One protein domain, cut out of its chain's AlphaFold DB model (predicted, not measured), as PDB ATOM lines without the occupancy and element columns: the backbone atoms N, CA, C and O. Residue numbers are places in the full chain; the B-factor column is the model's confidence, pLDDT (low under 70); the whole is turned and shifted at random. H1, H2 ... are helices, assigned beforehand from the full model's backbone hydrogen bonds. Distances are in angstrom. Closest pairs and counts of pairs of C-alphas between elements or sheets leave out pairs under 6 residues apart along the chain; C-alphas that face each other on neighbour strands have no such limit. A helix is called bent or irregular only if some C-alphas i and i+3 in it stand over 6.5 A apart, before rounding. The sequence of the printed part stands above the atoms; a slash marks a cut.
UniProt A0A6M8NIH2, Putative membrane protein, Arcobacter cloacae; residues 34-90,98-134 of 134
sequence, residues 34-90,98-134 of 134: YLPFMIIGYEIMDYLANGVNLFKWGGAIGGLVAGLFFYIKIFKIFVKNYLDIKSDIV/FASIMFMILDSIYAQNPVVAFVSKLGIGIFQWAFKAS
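Overview. This is residues 34 to 90 and 98 to 134 of the 134 residues of the protein "Putative membrane protein" of Arcobacter cloacae (UniProt A0A6M8NIH2). The long bent helix H2 and the helix H1 fold back on each other as a helical hairpin, with H3 packed on the first part of H1 and H4 running off as an arm. The arm H2b carries H2 on past H1, and residues 121 to 134, nearly all in H4, stick out free; the whole is flat. The printed part has 94 residues with four named helices in the order H1, H2, H3, H4 and no named strand, and its class is all helix. It is loose, with a radius of gyration of the C-alphas of 15.6 A and spans of 44 by 37 by 20 A.

Along the chain. Begin with H2, residues 53 to 82, by its hydrogen bonds assigned as one helix but bent: C-alphas 72 and 75 are 6.6 A apart. Find C-alpha 53 at (108.276, 80.864, 118.470); from there the arm H2a, residues 53 to 72, runs 28.8 A. The arm H2b, residues 75 to 82, runs 10.1 A. Before them look for H1, residues 34 to 49, which begins at C-alpha 34 at (105.435, 99.538, 109.166) and is 22.7 A long. After the cut, H3, residues 98 to 109, is 16.8 A long. H4, residues 114 to 133, is 28.3 A long and ends at C-alpha 133 at (124.892, 114.048, 118.835).

Arrangement. H2a and H2b are near each other, at a shallow tilt of 29 degrees, and H2b touches no helix. Look at Gly 41 and Gly 63, the closest C-alphas of H1 and H2a, 4.3 A apart; this hairpin runs opposite ways at a steep tilt of 38 degrees. With residues 34 to 39 alone H1 touches H3, the closest C-alphas being those of Pro 36 and Phe 103, 5.7 A apart; they run the same way at a tilt of 35.1 degrees, only just steep. H1 touches H4 through residues 35 to 42 and 115 to 119 alone, at a shallow tilt of 22 degrees, opposite ways, with the C-alphas of Ile 39 and Val 115 closest at 5.9 A. H3 and H4 are close but not clearly touching, with the C-alphas of Asp 107 and Val 116 closest at 6.2 A. H2a and H3 are apart. Every O i to N i+4 pair is within hydrogen-bond range in H2a, H2b, H3 and H4, and 11 of 12 are in H1.

Size, cuts and confidence. The farthest C-alphas, those of Asn 50 and Ser 134, are 46.1 A apart. Residues 91 to 97 are not printed, and C-alphas 90 and 98 are 12.3 A apart across this cut. The links H1 to H2 and H3 to H4 are tight. The mean pLDDT of the printed part is 80.4; look at residues 123 to 134 for the values under 70.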
ATOM      1  N   TYR A  34     105.849 100.926 109.374       86.38
ATOM      2  CA  TYR A  34     105.435  99.538 109.166       86.38
ATOM      3  C   TYR A  34     105.558  98.671 110.426       86.38
ATOM      4  O   TYR A  34     104.924  97.621 110.503       86.38
ATOM      5  N   LEU A  35     106.338  99.098 111.426       86.19
ATOM      6  CA  LEU A  35     106.569  98.343 112.666       86.19
ATOM      7  C   LEU A  35     105.283  97.981 113.440       86.19
ATOM      8  O   LEU A  35     105.226  96.866 113.961       86.19
ATOM      9  N   PRO A  36     104.221  98.813 113.479       88.00
ATOM     10  CA  PRO A  36     102.941  98.416 114.070       88.00
ATOM     11  C   PRO A  36     102.363  97.120 113.482       88.00
ATOM     12  O   PRO A  36     101.834  96.282 114.207       88.00
ATOM     13  N   PHE A  37     102.516  96.903 112.174       87.81
ATOM     14  CA  PHE A  37     102.019  95.696 111.508       87.81
ATOM     15  C   PHE A  37     102.846  94.455 111.852       87.81
ATOM     16  O   PHE A  37     102.307  93.352 111.880       87.81
ATOM     17  N   MET A  38     104.132  94.631 112.166       89.25
ATOM     18  CA  MET A  38     104.988  93.558 112.673       89.25
ATOM     19  C   MET A  38     104.495  93.050 114.037       89.25
ATOM     20  O   MET A  38     104.474  91.844 114.266       89.25
ATOM     21  N   ILE A  39     104.040  93.952 114.914       86.44
ATOM     22  CA  ILE A  39     103.452  93.593 116.216       86.44
ATOM     23  C   ILE A  39     102.135  92.839 116.016       86.44
ATOM     24  O   ILE A  39     101.958  91.753 116.560       86.44
ATOM     25  N   ILE A  40     101.241  93.373 115.177       86.62
ATOM     26  CA  ILE A  40      99.943  92.745 114.887       86.62
ATOM     27  C   ILE A  40     100.135  91.343 114.292       86.62
ATOM     28  O   ILE A  40      99.496  90.388 114.728       86.62
ATOM     29  N   GLY A  41     101.033  91.197 113.315       86.69
ATOM     30  CA  GLY A  41     101.320  89.909 112.686       86.69
ATOM     31  C   GLY A  41     101.909  88.885 113.655       86.69
ATOM     32  O   GLY A  41     101.552  87.707 113.590       86.69
ATOM     33  N   TYR A  42     102.769  89.324 114.579       89.38
ATOM     34  CA  TYR A  42     103.301  88.466 115.637       89.38
ATOM     35  C   TYR A  42     102.180  87.930 116.535       89.38
ATOM     36  O   TYR A  42     102.111  86.726 116.757       89.38
ATOM     37  N   GLU A  43     101.283  88.800 117.003       87.44
ATOM     38  CA  GLU A  43     100.181  88.429 117.904       87.44
ATOM     39  C   GLU A  43      99.160  87.501 117.247       87.44
ATOM     40  O   GLU A  43      98.749  86.504 117.840       87.44
ATOM     41  N   ILE A  44      98.793  87.772 115.990       87.00
ATOM     42  CA  ILE A  44      97.891  86.899 115.228       87.00
ATOM     43  C   ILE A  44      98.464  85.482 115.160       87.00
ATOM     44  O   ILE A  44      97.752  84.507 115.402       87.00
ATOM     45  N   MET A  45      99.756  85.352 114.857       87.50
ATOM     46  CA  MET A  45     100.389  84.041 114.766       87.50
ATOM     47  C   MET A  45     100.676  83.418 116.129       87.50
ATOM     48  O   MET A  45     100.694  82.196 116.218       87.50
ATOM     49  N   ASP A  46     100.858  84.207 117.188       86.69
ATOM     50  CA  ASP A  46     100.949  83.682 118.552       86.69
ATOM     51  C   ASP A  46      99.637  83.005 118.967       86.69
ATOM     52  O   ASP A  46      99.634  81.852 119.405       86.69
ATOM     53  N   TYR A  47      98.515  83.680 118.702       84.44
ATOM     54  CA  TYR A  47      97.180  83.156 118.965       84.44
ATOM     55  C   TYR A  47      96.858  81.910 118.123       84.44
ATOM     56  O   TYR A  47      96.263  80.958 118.619       84.44
ATOM     57  N   LEU A  48      97.273  81.882 116.850       84.50
ATOM     58  CA  LEU A  48      97.007  80.755 115.945       84.50
ATOM     59  C   LEU A  48      97.938  79.554 116.162       84.50
ATOM     60  O   LEU A  48      97.514  78.414 115.984       84.50
ATOM     61  N   ALA A  49      99.203  79.786 116.515       78.75
ATOM     62  CA  ALA A  49     100.226  78.744 116.611       78.75
ATOM     63  C   ALA A  49     100.516  78.293 118.052       78.75
ATOM     64  O   ALA A  49     101.505  77.591 118.278       78.75
ATOM     65  N   ASN A  50      99.674  78.677 119.019       79.88
ATOM     66  CA  ASN A  50      99.737  78.218 120.410       79.88
ATOM     67  C   ASN A  50     101.123  78.416 121.058       79.88
ATOM     68  O   ASN A  50     101.630  77.551 121.772       79.88
ATOM     69  N   GLY A  51     101.781  79.547 120.795       70.00
ATOM     70  CA  GLY A  51     103.048  79.850 121.454       70.00
ATOM     71  C   GLY A  51     104.323  79.368 120.748       70.00
ATOM     72  O   GLY A  51     105.415  79.600 121.271       70.00
ATOM     73  N   VAL A  52     104.255  78.739 119.568       81.75
ATOM     74  CA  VAL A  52     105.463  78.260 118.866       81.75
ATOM     75  C   VAL A  52     106.253  79.424 118.254       81.75
ATOM     76  O   VAL A  52     105.848  80.017 117.255       81.75
ATOM     77  N   ASN A  53     107.434  79.707 118.816       81.62
ATOM     78  CA  ASN A  53     108.276  80.864 118.470       81.62
ATOM     79  C   ASN A  53     108.517  81.069 116.967       81.62
ATOM     80  O   ASN A  53     108.489  82.205 116.497       81.62
ATOM     81  N   LEU A  54     108.737  79.997 116.201       83.25
ATOM     82  CA  LEU A  54     109.039  80.106 114.770       83.25
ATOM     83  C   LEU A  54     107.854  80.679 113.974       83.25
ATOM     84  O   LEU A  54     108.049  81.501 113.081       83.25
ATOM     85  N   PHE A  55     106.625  80.321 114.349       84.38
ATOM     86  CA  PHE A  55     105.420  80.859 113.722       84.38
ATOM     87  C   PHE A  55     105.140  82.301 114.148       84.38
ATOM     88  O   PHE A  55     104.728  83.092 113.303       84.38
ATOM     89  N   LYS A  56     105.437  82.683 115.400       85.06
ATOM     90  CA  LYS A  56     105.287  84.077 115.860       85.06
ATOM     91  C   LYS A  56     106.180  85.034 115.072       85.06
ATOM     92  O   LYS A  56     105.721  86.051 114.560       85.06
ATOM     93  N   TRP A  57     107.456  84.677 114.911       85.12
ATOM     94  CA  TRP A  57     108.399  85.464 114.111       85.12
ATOM     95  C   TRP A  57     108.070  85.424 112.616       85.12
ATOM     96  O   TRP A  57     108.207  86.442 111.940       85.12
ATOM     97  N   GLY A  58     107.555  84.299 112.110       86.44
ATOM     98  CA  GLY A  58     106.968  84.234 110.770       86.44
ATOM     99  C   GLY A  58     105.812  85.224 110.595       86.44
ATOM    100  O   GLY A  58     105.753  85.933 109.592       86.44
ATOM    101  N   GLY A  59     104.950  85.344 111.607       86.75
ATOM    102  CA  GLY A  59     103.881  86.338 111.680       86.75
ATOM    103  C   GLY A  59     104.386  87.771 111.704       86.75
ATOM    104  O   GLY A  59     103.868  88.606 110.971       86.75
ATOM    105  N   ALA A  60     105.436  88.053 112.472       86.31
ATOM    106  CA  ALA A  60     106.076  89.366 112.492       86.31
ATOM    107  C   ALA A  60     106.607  89.764 111.106       86.31
ATOM    108  O   ALA A  60     106.319  90.855 110.613       86.31
ATOM    109  N   ILE A  61     107.332  88.859 110.440       88.56
ATOM    110  CA  ILE A  61     107.870  89.089 109.092       88.56
ATOM    111  C   ILE A  61     106.729  89.273 108.084       88.56
ATOM    112  O   ILE A  61     106.743  90.221 107.300       88.56
ATOM    113  N   GLY A  62     105.711  88.407 108.130       89.31
ATOM    114  CA  GLY A  62     104.520  88.528 107.287       89.31
ATOM    115  C   GLY A  62     103.779  89.847 107.513       89.31
ATOM    116  O   GLY A  62     103.394  90.513 106.553       89.31
ATOM    117  N   GLY A  63     103.660  90.268 108.771       89.56
ATOM    118  CA  GLY A  63     103.092  91.548 109.178       89.56
ATOM    119  C   GLY A  63     103.876  92.736 108.628       89.56
ATOM    120  O   GLY A  63     103.277  93.658 108.083       89.56
ATOM    121  N   LEU A  64     105.210  92.697 108.667       89.19
ATOM    122  CA  LEU A  64     106.060  93.738 108.080       89.19
ATOM    123  C   LEU A  64     105.846  93.862 106.560       89.19
ATOM    124  O   LEU A  64     105.671  94.967 106.044       89.19
ATOM    125  N   VAL A  65     105.809  92.735 105.841       89.38
ATOM    126  CA  VAL A  65     105.556  92.711 104.388       89.38
ATOM    127  C   VAL A  65     104.150  93.225 104.065       89.38
ATOM    128  O   VAL A  65     103.977  94.022 103.139       89.38
ATOM    129  N   ALA A  66     103.146  92.826 104.849       88.81
ATOM    130  CA  ALA A  66     101.779  93.317 104.711       88.81
ATOM    131  C   ALA A  66     101.686  94.827 104.986       88.81
ATOM    132  O   ALA A  66     101.031  95.544 104.230       88.81
ATOM    133  N   GLY A  67     102.387  95.322 106.008       87.50
ATOM    134  CA  GLY A  67     102.479  96.744 106.339       87.50
ATOM    135  C   GLY A  67     103.114  97.565 105.217       87.50
ATOM    136  O   GLY A  67     102.567  98.598 104.830       87.50
ATOM    137  N   LEU A  68     104.212  97.079 104.627       88.25
ATOM    138  CA  LEU A  68     104.836  97.694 103.449       88.25
ATOM    139  C   LEU A  68     103.847  97.795 102.281       88.25
ATOM    140  O   LEU A  68     103.693  98.860 101.679       88.25
ATOM    141  N   PHE A  69     103.140  96.706 101.978       88.56
ATOM    142  CA  PHE A  69     102.153  96.686 100.902       88.56
ATOM    143  C   PHE A  69     100.980  97.634 101.178       88.56
ATOM    144  O   PHE A  69     100.577  98.396 100.294       88.56
ATOM    145  N   PHE A  70     100.461  97.625 102.408       87.50
ATOM    146  CA  PHE A  70      99.374  98.494 102.840       87.50
ATOM    147  C   PHE A  70      99.750  99.965 102.672       87.50
ATOM    148  O   PHE A  70      99.018 100.705 102.019       87.50
ATOM    149  N   TYR A  71     100.911 100.385 103.174       81.62
ATOM    150  CA  TYR A  71     101.333 101.779 103.088       81.62
ATOM    151  C   TYR A  71     101.615 102.239 101.658       81.62
ATOM    152  O   TYR A  71     101.197 103.330 101.272       81.62
ATOM    153  N   ILE A  72     102.306 101.419 100.861       82.56
ATOM    154  CA  ILE A  72     102.738 101.807  99.512       82.56
ATOM    155  C   ILE A  72     101.567 101.817  98.526       82.56
ATOM    156  O   ILE A  72     101.508 102.703  97.671       82.56
ATOM    157  N   LYS A  73     100.642 100.853  98.624       82.88
ATOM    158  CA  LYS A  73      99.526 100.734  97.675       82.88
ATOM    159  C   LYS A  73      98.211 101.276  98.206       82.88
ATOM    160  O   LYS A  73      97.572 102.045  97.505       82.88
ATOM    161  N   ILE A  74      97.780 100.885  99.399       83.12
ATOM    162  CA  ILE A  74      96.418 101.185  99.865       83.12
ATOM    163  C   ILE A  74      96.375 102.563 100.528       83.12
ATOM    164  O   ILE A  74      95.655 103.453 100.079       83.12
ATOM    165  N   PHE A  75      97.202 102.773 101.548       83.69
ATOM    166  CA  PHE A  75      97.227 104.005 102.329       83.69
ATOM    167  C   PHE A  75      97.683 105.205 101.499       83.69
ATOM    168  O   PHE A  75      97.076 106.267 101.578       83.69
ATOM    169  N   LYS A  76      98.702 105.042 100.640       83.12
ATOM    170  CA  LYS A  76      99.143 106.109  99.729       83.12
ATOM    171  C   LYS A  76      98.030 106.570  98.792       83.12
ATOM    172  O   LYS A  76      97.851 107.771  98.626       83.12
ATOM    173  N   ILE A  77      97.278 105.639  98.203       83.75
ATOM    174  CA  ILE A  77      96.135 105.976  97.344       83.75
ATOM    175  C   ILE A  77      95.055 106.680  98.165       83.75
ATOM    176  O   ILE A  77      94.555 107.718  97.739       83.75
ATOM    177  N   PHE A  78      94.738 106.162  99.355       83.75
ATOM    178  CA  PHE A  78      93.748 106.769 100.238       83.75
ATOM    179  C   PHE A  78      94.118 108.213 100.604       83.75
ATOM    180  O   PHE A  78      93.344 109.127 100.348       83.75
ATOM    181  N   VAL A  79      95.325 108.449 101.121       82.38
ATOM    182  CA  VAL A  79      95.766 109.783 101.547       82.38
ATOM    183  C   VAL A  79      95.868 110.753 100.366       82.38
ATOM    184  O   VAL A  79      95.433 111.896 100.477       82.38
ATOM    185  N   LYS A  80      96.387 110.318  99.212       80.50
ATOM    186  CA  LYS A  80      96.509 111.209  98.046       80.50
ATOM    187  C   LYS A  80      95.161 111.568  97.424       80.50
ATOM    188  O   LYS A  80      94.993 112.707  97.005       80.50
ATOM    189  N   ASN A  81      94.221 110.625  97.367       81.88
ATOM    190  CA  ASN A  81      92.955 110.831  96.662       81.88
ATOM    191  C   ASN A  81      91.833 111.351  97.567       81.88
ATOM    192  O   ASN A  81      91.026 112.150  97.111       81.88
ATOM    193  N   TYR A  82      91.763 110.910  98.828       80.69
ATOM    194  CA  TYR A  82      90.691 111.308  99.749       80.69
ATOM    195  C   TYR A  82      91.050 112.523 100.603       80.69
ATOM    196  O   TYR A  82      90.166 113.314 100.912       80.69
ATOM    197  N   LEU A  83      92.322 112.685 100.983       77.19
ATOM    198  CA  LEU A  83      92.777 113.846 101.763       77.19
ATOM    199  C   LEU A  83      93.387 114.952 100.880       77.19
ATOM    200  O   LEU A  83      93.835 115.963 101.408       77.19
ATOM    201  N   ASP A  84      93.421 114.755  99.554       80.50
ATOM    202  CA  ASP A  84      94.014 115.655  98.542       80.50
ATOM    203  C   ASP A  84      95.468 116.083  98.849       80.50
ATOM    204  O   ASP A  84      95.966 117.126  98.417       80.50
ATOM    205  N   ILE A  85      96.206 115.256  99.599       79.44
ATOM    206  CA  ILE A  85      97.603 115.526  99.943       79.44
ATOM    207  C   ILE A  85      98.486 115.100  98.769       79.44
ATOM    208  O   ILE A  85      98.912 113.950  98.664       79.44
ATOM    209  N   LYS A  86      98.795 116.040  97.873       77.75
ATOM    210  CA  LYS A  86      99.622 115.763  96.680       77.75
ATOM    211  C   LYS A  86     101.119 115.668  96.982       77.75
ATOM    212  O   LYS A  86     101.848 115.006  96.244       77.75
ATOM    213  N   SER A  87     101.573 116.295  98.069       84.62
ATOM    214  CA  SER A  87     102.981 116.293  98.481       84.62
ATOM    215  C   SER A  87     103.383 114.969  99.133       84.62
ATOM    216  O   SER A  87     102.826 114.578 100.160       84.62
ATOM    217  N   ASP A  88     104.400 114.304  98.576       81.12
ATOM    218  CA  ASP A  88     104.947 113.066  99.145       81.12
ATOM    219  C   ASP A  88     105.558 113.286 100.539       81.12
ATOM    220  O   ASP A  88     105.461 112.410 101.392       81.12
ATOM    221  N   ILE A  89     106.127 114.465 100.811       82.94
ATOM    222  CA  ILE A  89     106.697 114.790 102.129       82.94
ATOM    223  C   ILE A  89     105.593 114.815 103.193       82.94
ATOM    224  O   ILE A  89     105.734 114.213 104.255       82.94
ATOM    225  N   VAL A  90     104.468 115.469 102.893       82.56
ATOM    226  CA  VAL A  90     103.332 115.570 103.822       82.56
ATOM    227  C   VAL A  90     102.683 114.200 104.038       82.56
ATOM    228  O   VAL A  90     102.311 113.872 105.165       82.56
ATOM    229  N   PHE A  98     100.434 108.673 112.174       86.56
ATOM    230  CA  PHE A  98      99.522 107.538 112.262       86.56
ATOM    231  C   PHE A  98     100.199 106.313 112.888       86.56
ATOM    232  O   PHE A  98      99.642 105.700 113.800       86.56
ATOM    233  N   ALA A  99     101.425 105.999 112.469       86.69
ATOM    234  CA  ALA A  99     102.209 104.915 113.048       86.69
ATOM    235  C   ALA A  99     102.498 105.129 114.539       86.69
ATOM    236  O   ALA A  99     102.367 104.180 115.307       86.69
ATOM    237  N   SER A 100     102.810 106.356 114.967       85.69
ATOM    238  CA  SER A 100     103.001 106.688 116.385       85.69
ATOM    239  C   SER A 100     101.739 106.434 117.210       85.69
ATOM    240  O   SER A 100     101.822 105.861 118.294       85.69
ATOM    241  N   ILE A 101     100.561 106.808 116.694       86.12
ATOM    242  CA  ILE A 101      99.274 106.552 117.361       86.12
ATOM    243  C   ILE A 101      99.012 105.046 117.448       86.12
ATOM    244  O   ILE A 101      98.680 104.542 118.521       86.12
ATOM    245  N   MET A 102      99.197 104.312 116.345       87.31
ATOM    246  CA  MET A 102      99.063 102.853 116.350       87.31
ATOM    247  C   MET A 102     100.011 102.211 117.361       87.31
ATOM    248  O   MET A 102      99.601 101.325 118.102       87.31
ATOM    249  N   PHE A 103     101.263 102.663 117.409       85.38
ATOM    250  CA  PHE A 103     102.259 102.127 118.324       85.38
ATOM    251  C   PHE A 103     101.879 102.386 119.780       85.38
ATOM    252  O   PHE A 103     101.949 101.470 120.585       85.38
ATOM    253  N   MET A 104     101.400 103.589 120.109       83.62
ATOM    254  CA  MET A 104     100.925 103.921 121.456       83.62
ATOM    255  C   MET A 104      99.777 103.004 121.908       83.62
ATOM    256  O   MET A 104      99.738 102.568 123.056       83.62
ATOM    257  N   ILE A 105      98.852 102.684 121.000       85.56
ATOM    258  CA  ILE A 105      97.748 101.758 121.279       85.56
ATOM    259  C   ILE A 105      98.280 100.330 121.459       85.56
ATOM    260  O   ILE A 105      97.926  99.656 122.424       85.56
ATOM    261  N   LEU A 106      99.143  99.868 120.551       85.12
ATOM    262  CA  LEU A 106      99.698  98.514 120.583       85.12
ATOM    263  C   LEU A 106     100.608  98.278 121.789       85.12
ATOM    264  O   LEU A 106     100.574  97.189 122.344       85.12
ATOM    265  N   ASP A 107     101.377  99.276 122.217       82.25
ATOM    266  CA  ASP A 107     102.224  99.205 123.411       82.25
ATOM    267  C   ASP A 107     101.381  99.025 124.683       82.25
ATOM    268  O   ASP A 107     101.700  98.201 125.534       82.25
ATOM    269  N   SER A 108     100.235  99.709 124.762       82.19
ATOM    270  CA  SER A 108      99.284  99.563 125.872       82.19
ATOM    271  C   SER A 108      98.603  98.185 125.900       82.19
ATOM    272  O   SER A 108      98.419  97.600 126.967       82.19
ATOM    273  N   ILE A 109      98.244  97.641 124.733       83.75
ATOM    274  CA  ILE A 109      97.520  96.362 124.623       83.75
ATOM    275  C   ILE A 109      98.473  95.158 124.728       83.75
ATOM    276  O   ILE A 109      98.140  94.160 125.365       83.75
ATOM    277  N   TYR A 110      99.661  95.252 124.130       82.81
ATOM    278  CA  TYR A 110     100.621  94.156 123.963       82.81
ATOM    279  C   TYR A 110     101.964  94.450 124.645       82.81
ATOM    280  O   TYR A 110     103.028  94.132 124.114       82.81
ATOM    281  N   ALA A 111     101.935  95.021 125.852       73.19
ATOM    282  CA  ALA A 111     103.135  95.423 126.597       73.19
ATOM    283  C   ALA A 111     104.152  94.283 126.836       73.19
ATOM    284  O   ALA A 111     105.347  94.527 126.993       73.19
ATOM    285  N   GLN A 112     103.694  93.025 126.873       79.56
ATOM    286  CA  GLN A 112     104.555  91.850 127.070       79.56
ATOM    287  C   GLN A 112     105.125  91.274 125.763       79.56
ATOM    288  O   GLN A 112     105.922  90.335 125.801       79.56
ATOM    289  N   ASN A 113     104.745  91.817 124.603       77.69
ATOM    290  CA  ASN A 113     105.211  91.316 123.319       77.69
ATOM    291  C   ASN A 113     106.700  91.670 123.106       77.69
ATOM    292  O   ASN A 113     107.085  92.843 123.177       77.69
ATOM    293  N   PRO A 114     107.568  90.689 122.788       78.69
ATOM    294  CA  PRO A 114     108.994  90.935 122.579       78.69
ATOM    295  C   PRO A 114     109.289  91.878 121.400       78.69
ATOM    296  O   PRO A 114     110.304  92.573 121.414       78.69
ATOM    297  N   VAL A 115     108.405  91.941 120.403       77.38
ATOM    298  CA  VAL A 115     108.472  92.872 119.270       77.38
ATOM    299  C   VAL A 115     108.235  94.307 119.734       77.38
ATOM    300  O   VAL A 115     108.991  95.197 119.354       77.38
ATOM    301  N   VAL A 116     107.247  94.536 120.602       79.44
ATOM    302  CA  VAL A 116     106.983  95.856 121.200       79.44
ATOM    303  C   VAL A 116     108.192  96.312 122.015       79.44
ATOM    304  O   VAL A 116     108.713  97.405 121.795       79.44
ATOM    305  N   ALA A 117     108.720  95.434 122.875       79.50
ATOM    306  CA  ALA A 117     109.914  95.718 123.667       79.50
ATOM    307  C   ALA A 117     111.144  96.019 122.789       79.50
ATOM    308  O   ALA A 117     111.938  96.905 123.110       79.50
ATOM    309  N   PHE A 118     111.309  95.304 121.675       77.31
ATOM    310  CA  PHE A 118     112.376  95.552 120.709       77.31
ATOM    311  C   PHE A 118     112.234  96.923 120.034       77.31
ATOM    312  O   PHE A 118     113.193  97.693 120.008       77.31
ATOM    313  N   VAL A 119     111.039  97.262 119.541       74.94
ATOM    314  CA  VAL A 119     110.790  98.546 118.870       74.94
ATOM    315  C   VAL A 119     110.911  99.720 119.848       74.94
ATOM    316  O   VAL A 119     111.527 100.728 119.507       74.94
ATOM    317  N   SER A 120     110.419  99.575 121.081       73.50
ATOM    318  CA  SER A 120     110.555 100.585 122.138       73.50
ATOM    319  C   SER A 120     112.025 100.826 122.514       73.50
ATOM    320  O   SER A 120     112.480 101.971 122.552       73.50
ATOM    321  N   LYS A 121     112.825  99.758 122.673       72.50
ATOM    322  CA  LYS A 121     114.277  99.870 122.914       72.50
ATOM    323  C   LYS A 121     115.013 100.573 121.773       72.50
ATOM    324  O   LYS A 121     115.880 101.403 122.043       72.50
ATOM    325  N   LEU A 122     114.672 100.268 120.520       70.31
ATOM    326  CA  LEU A 122     115.248 100.954 119.361       70.31
ATOM    327  C   LEU A 122     114.858 102.437 119.327       70.31
ATOM    328  O   LEU A 122     115.724 103.282 119.117       70.31
ATOM    329  N   GLY A 123     113.593 102.760 119.614       68.50
ATOM    330  CA  GLY A 123     113.116 104.139 119.724       68.50
ATOM    331  C   GLY A 123     113.870 104.940 120.789       68.50
ATOM    332  O   GLY A 123     114.397 106.013 120.499       68.50
ATOM    333  N   ILE A 124     114.004 104.398 122.004       67.88
ATOM    334  CA  ILE A 124     114.775 105.024 123.096       67.88
ATOM    335  C   ILE A 124     116.244 105.212 122.693       67.88
ATOM    336  O   ILE A 124     116.824 106.267 122.955       67.88
ATOM    337  N   GLY A 125     116.836 104.221 122.019       63.53
ATOM    338  CA  GLY A 125     118.202 104.299 121.503       63.53
ATOM    339  C   GLY A 125     118.412 105.465 120.532       63.53
ATOM    340  O   GLY A 125     119.445 106.130 120.592       63.53
ATOM    341  N   ILE A 126     117.416 105.771 119.696       65.56
ATOM    342  CA  ILE A 126     117.453 106.907 118.763       65.56
ATOM    343  C   ILE A 126     117.404 108.233 119.511       65.56
ATOM    344  O   ILE A 126     118.213 109.110 119.218       65.56
ATOM    345  N   PHE A 127     116.510 108.382 120.492       61.91
ATOM    346  CA  PHE A 127     116.449 109.607 121.294       61.91
ATOM    347  C   PHE A 127     117.765 109.843 122.036       61.91
ATOM    348  O   PHE A 127     118.327 110.932 121.967       61.91
ATOM    349  N   GLN A 128     118.306 108.813 122.687       64.56
ATOM    350  CA  GLN A 128     119.581 108.919 123.396       64.56
ATOM    351  C   GLN A 128     120.751 109.243 122.466       64.56
ATOM    352  O   GLN A 128     121.657 109.971 122.862       64.56
ATOM    353  N   TRP A 129     120.750 108.715 121.242       63.00
ATOM    354  CA  TRP A 129     121.743 109.080 120.240       63.00
ATOM    355  C   TRP A 129     121.566 110.525 119.766       63.00
ATOM    356  O   TRP A 129     122.546 111.262 119.738       63.00
ATOM    357  N   ALA A 130     120.336 110.958 119.472       58.34
ATOM    358  CA  ALA A 130     120.044 112.318 119.024       58.34
ATOM    359  C   ALA A 130     120.472 113.366 120.067       58.34
ATOM    360  O   ALA A 130     121.103 114.350 119.704       58.34
ATOM    361  N   PHE A 131     120.223 113.106 121.357       58.81
ATOM    362  CA  PHE A 131     120.670 113.963 122.465       58.81
ATOM    363  C   PHE A 131     122.179 113.911 122.741       58.81
ATOM    364  O   PHE A 131     122.705 114.811 123.387       58.81
ATOM    365  N   LYS A 132     122.883 112.857 122.314       56.66
ATOM    366  CA  LYS A 132     124.353 112.774 122.412       56.66
ATOM    367  C   LYS A 132     125.065 113.380 121.205       56.66
ATOM    368  O   LYS A 132     126.253 113.671 121.299       56.66
ATOM    369  N   ALA A 133     124.378 113.467 120.068       51.25
ATOM    370  CA  ALA A 133     124.892 114.048 118.835       51.25
ATOM    371  C   ALA A 133     124.725 115.579 118.783       51.25
ATOM    372  O   ALA A 133     125.414 116.222 117.992       51.25
ATOM    373  N   SER A 134     123.824 116.140 119.601       43.59
ATOM    374  CA  SER A 134     123.667 117.577 119.877       43.59
ATOM    375  C   SER A 134     124.611 118.054 120.974       43.59
ATOM    376  O   SER A 134     125.190 119.147 120.810       43.59
TER     377      SER A 134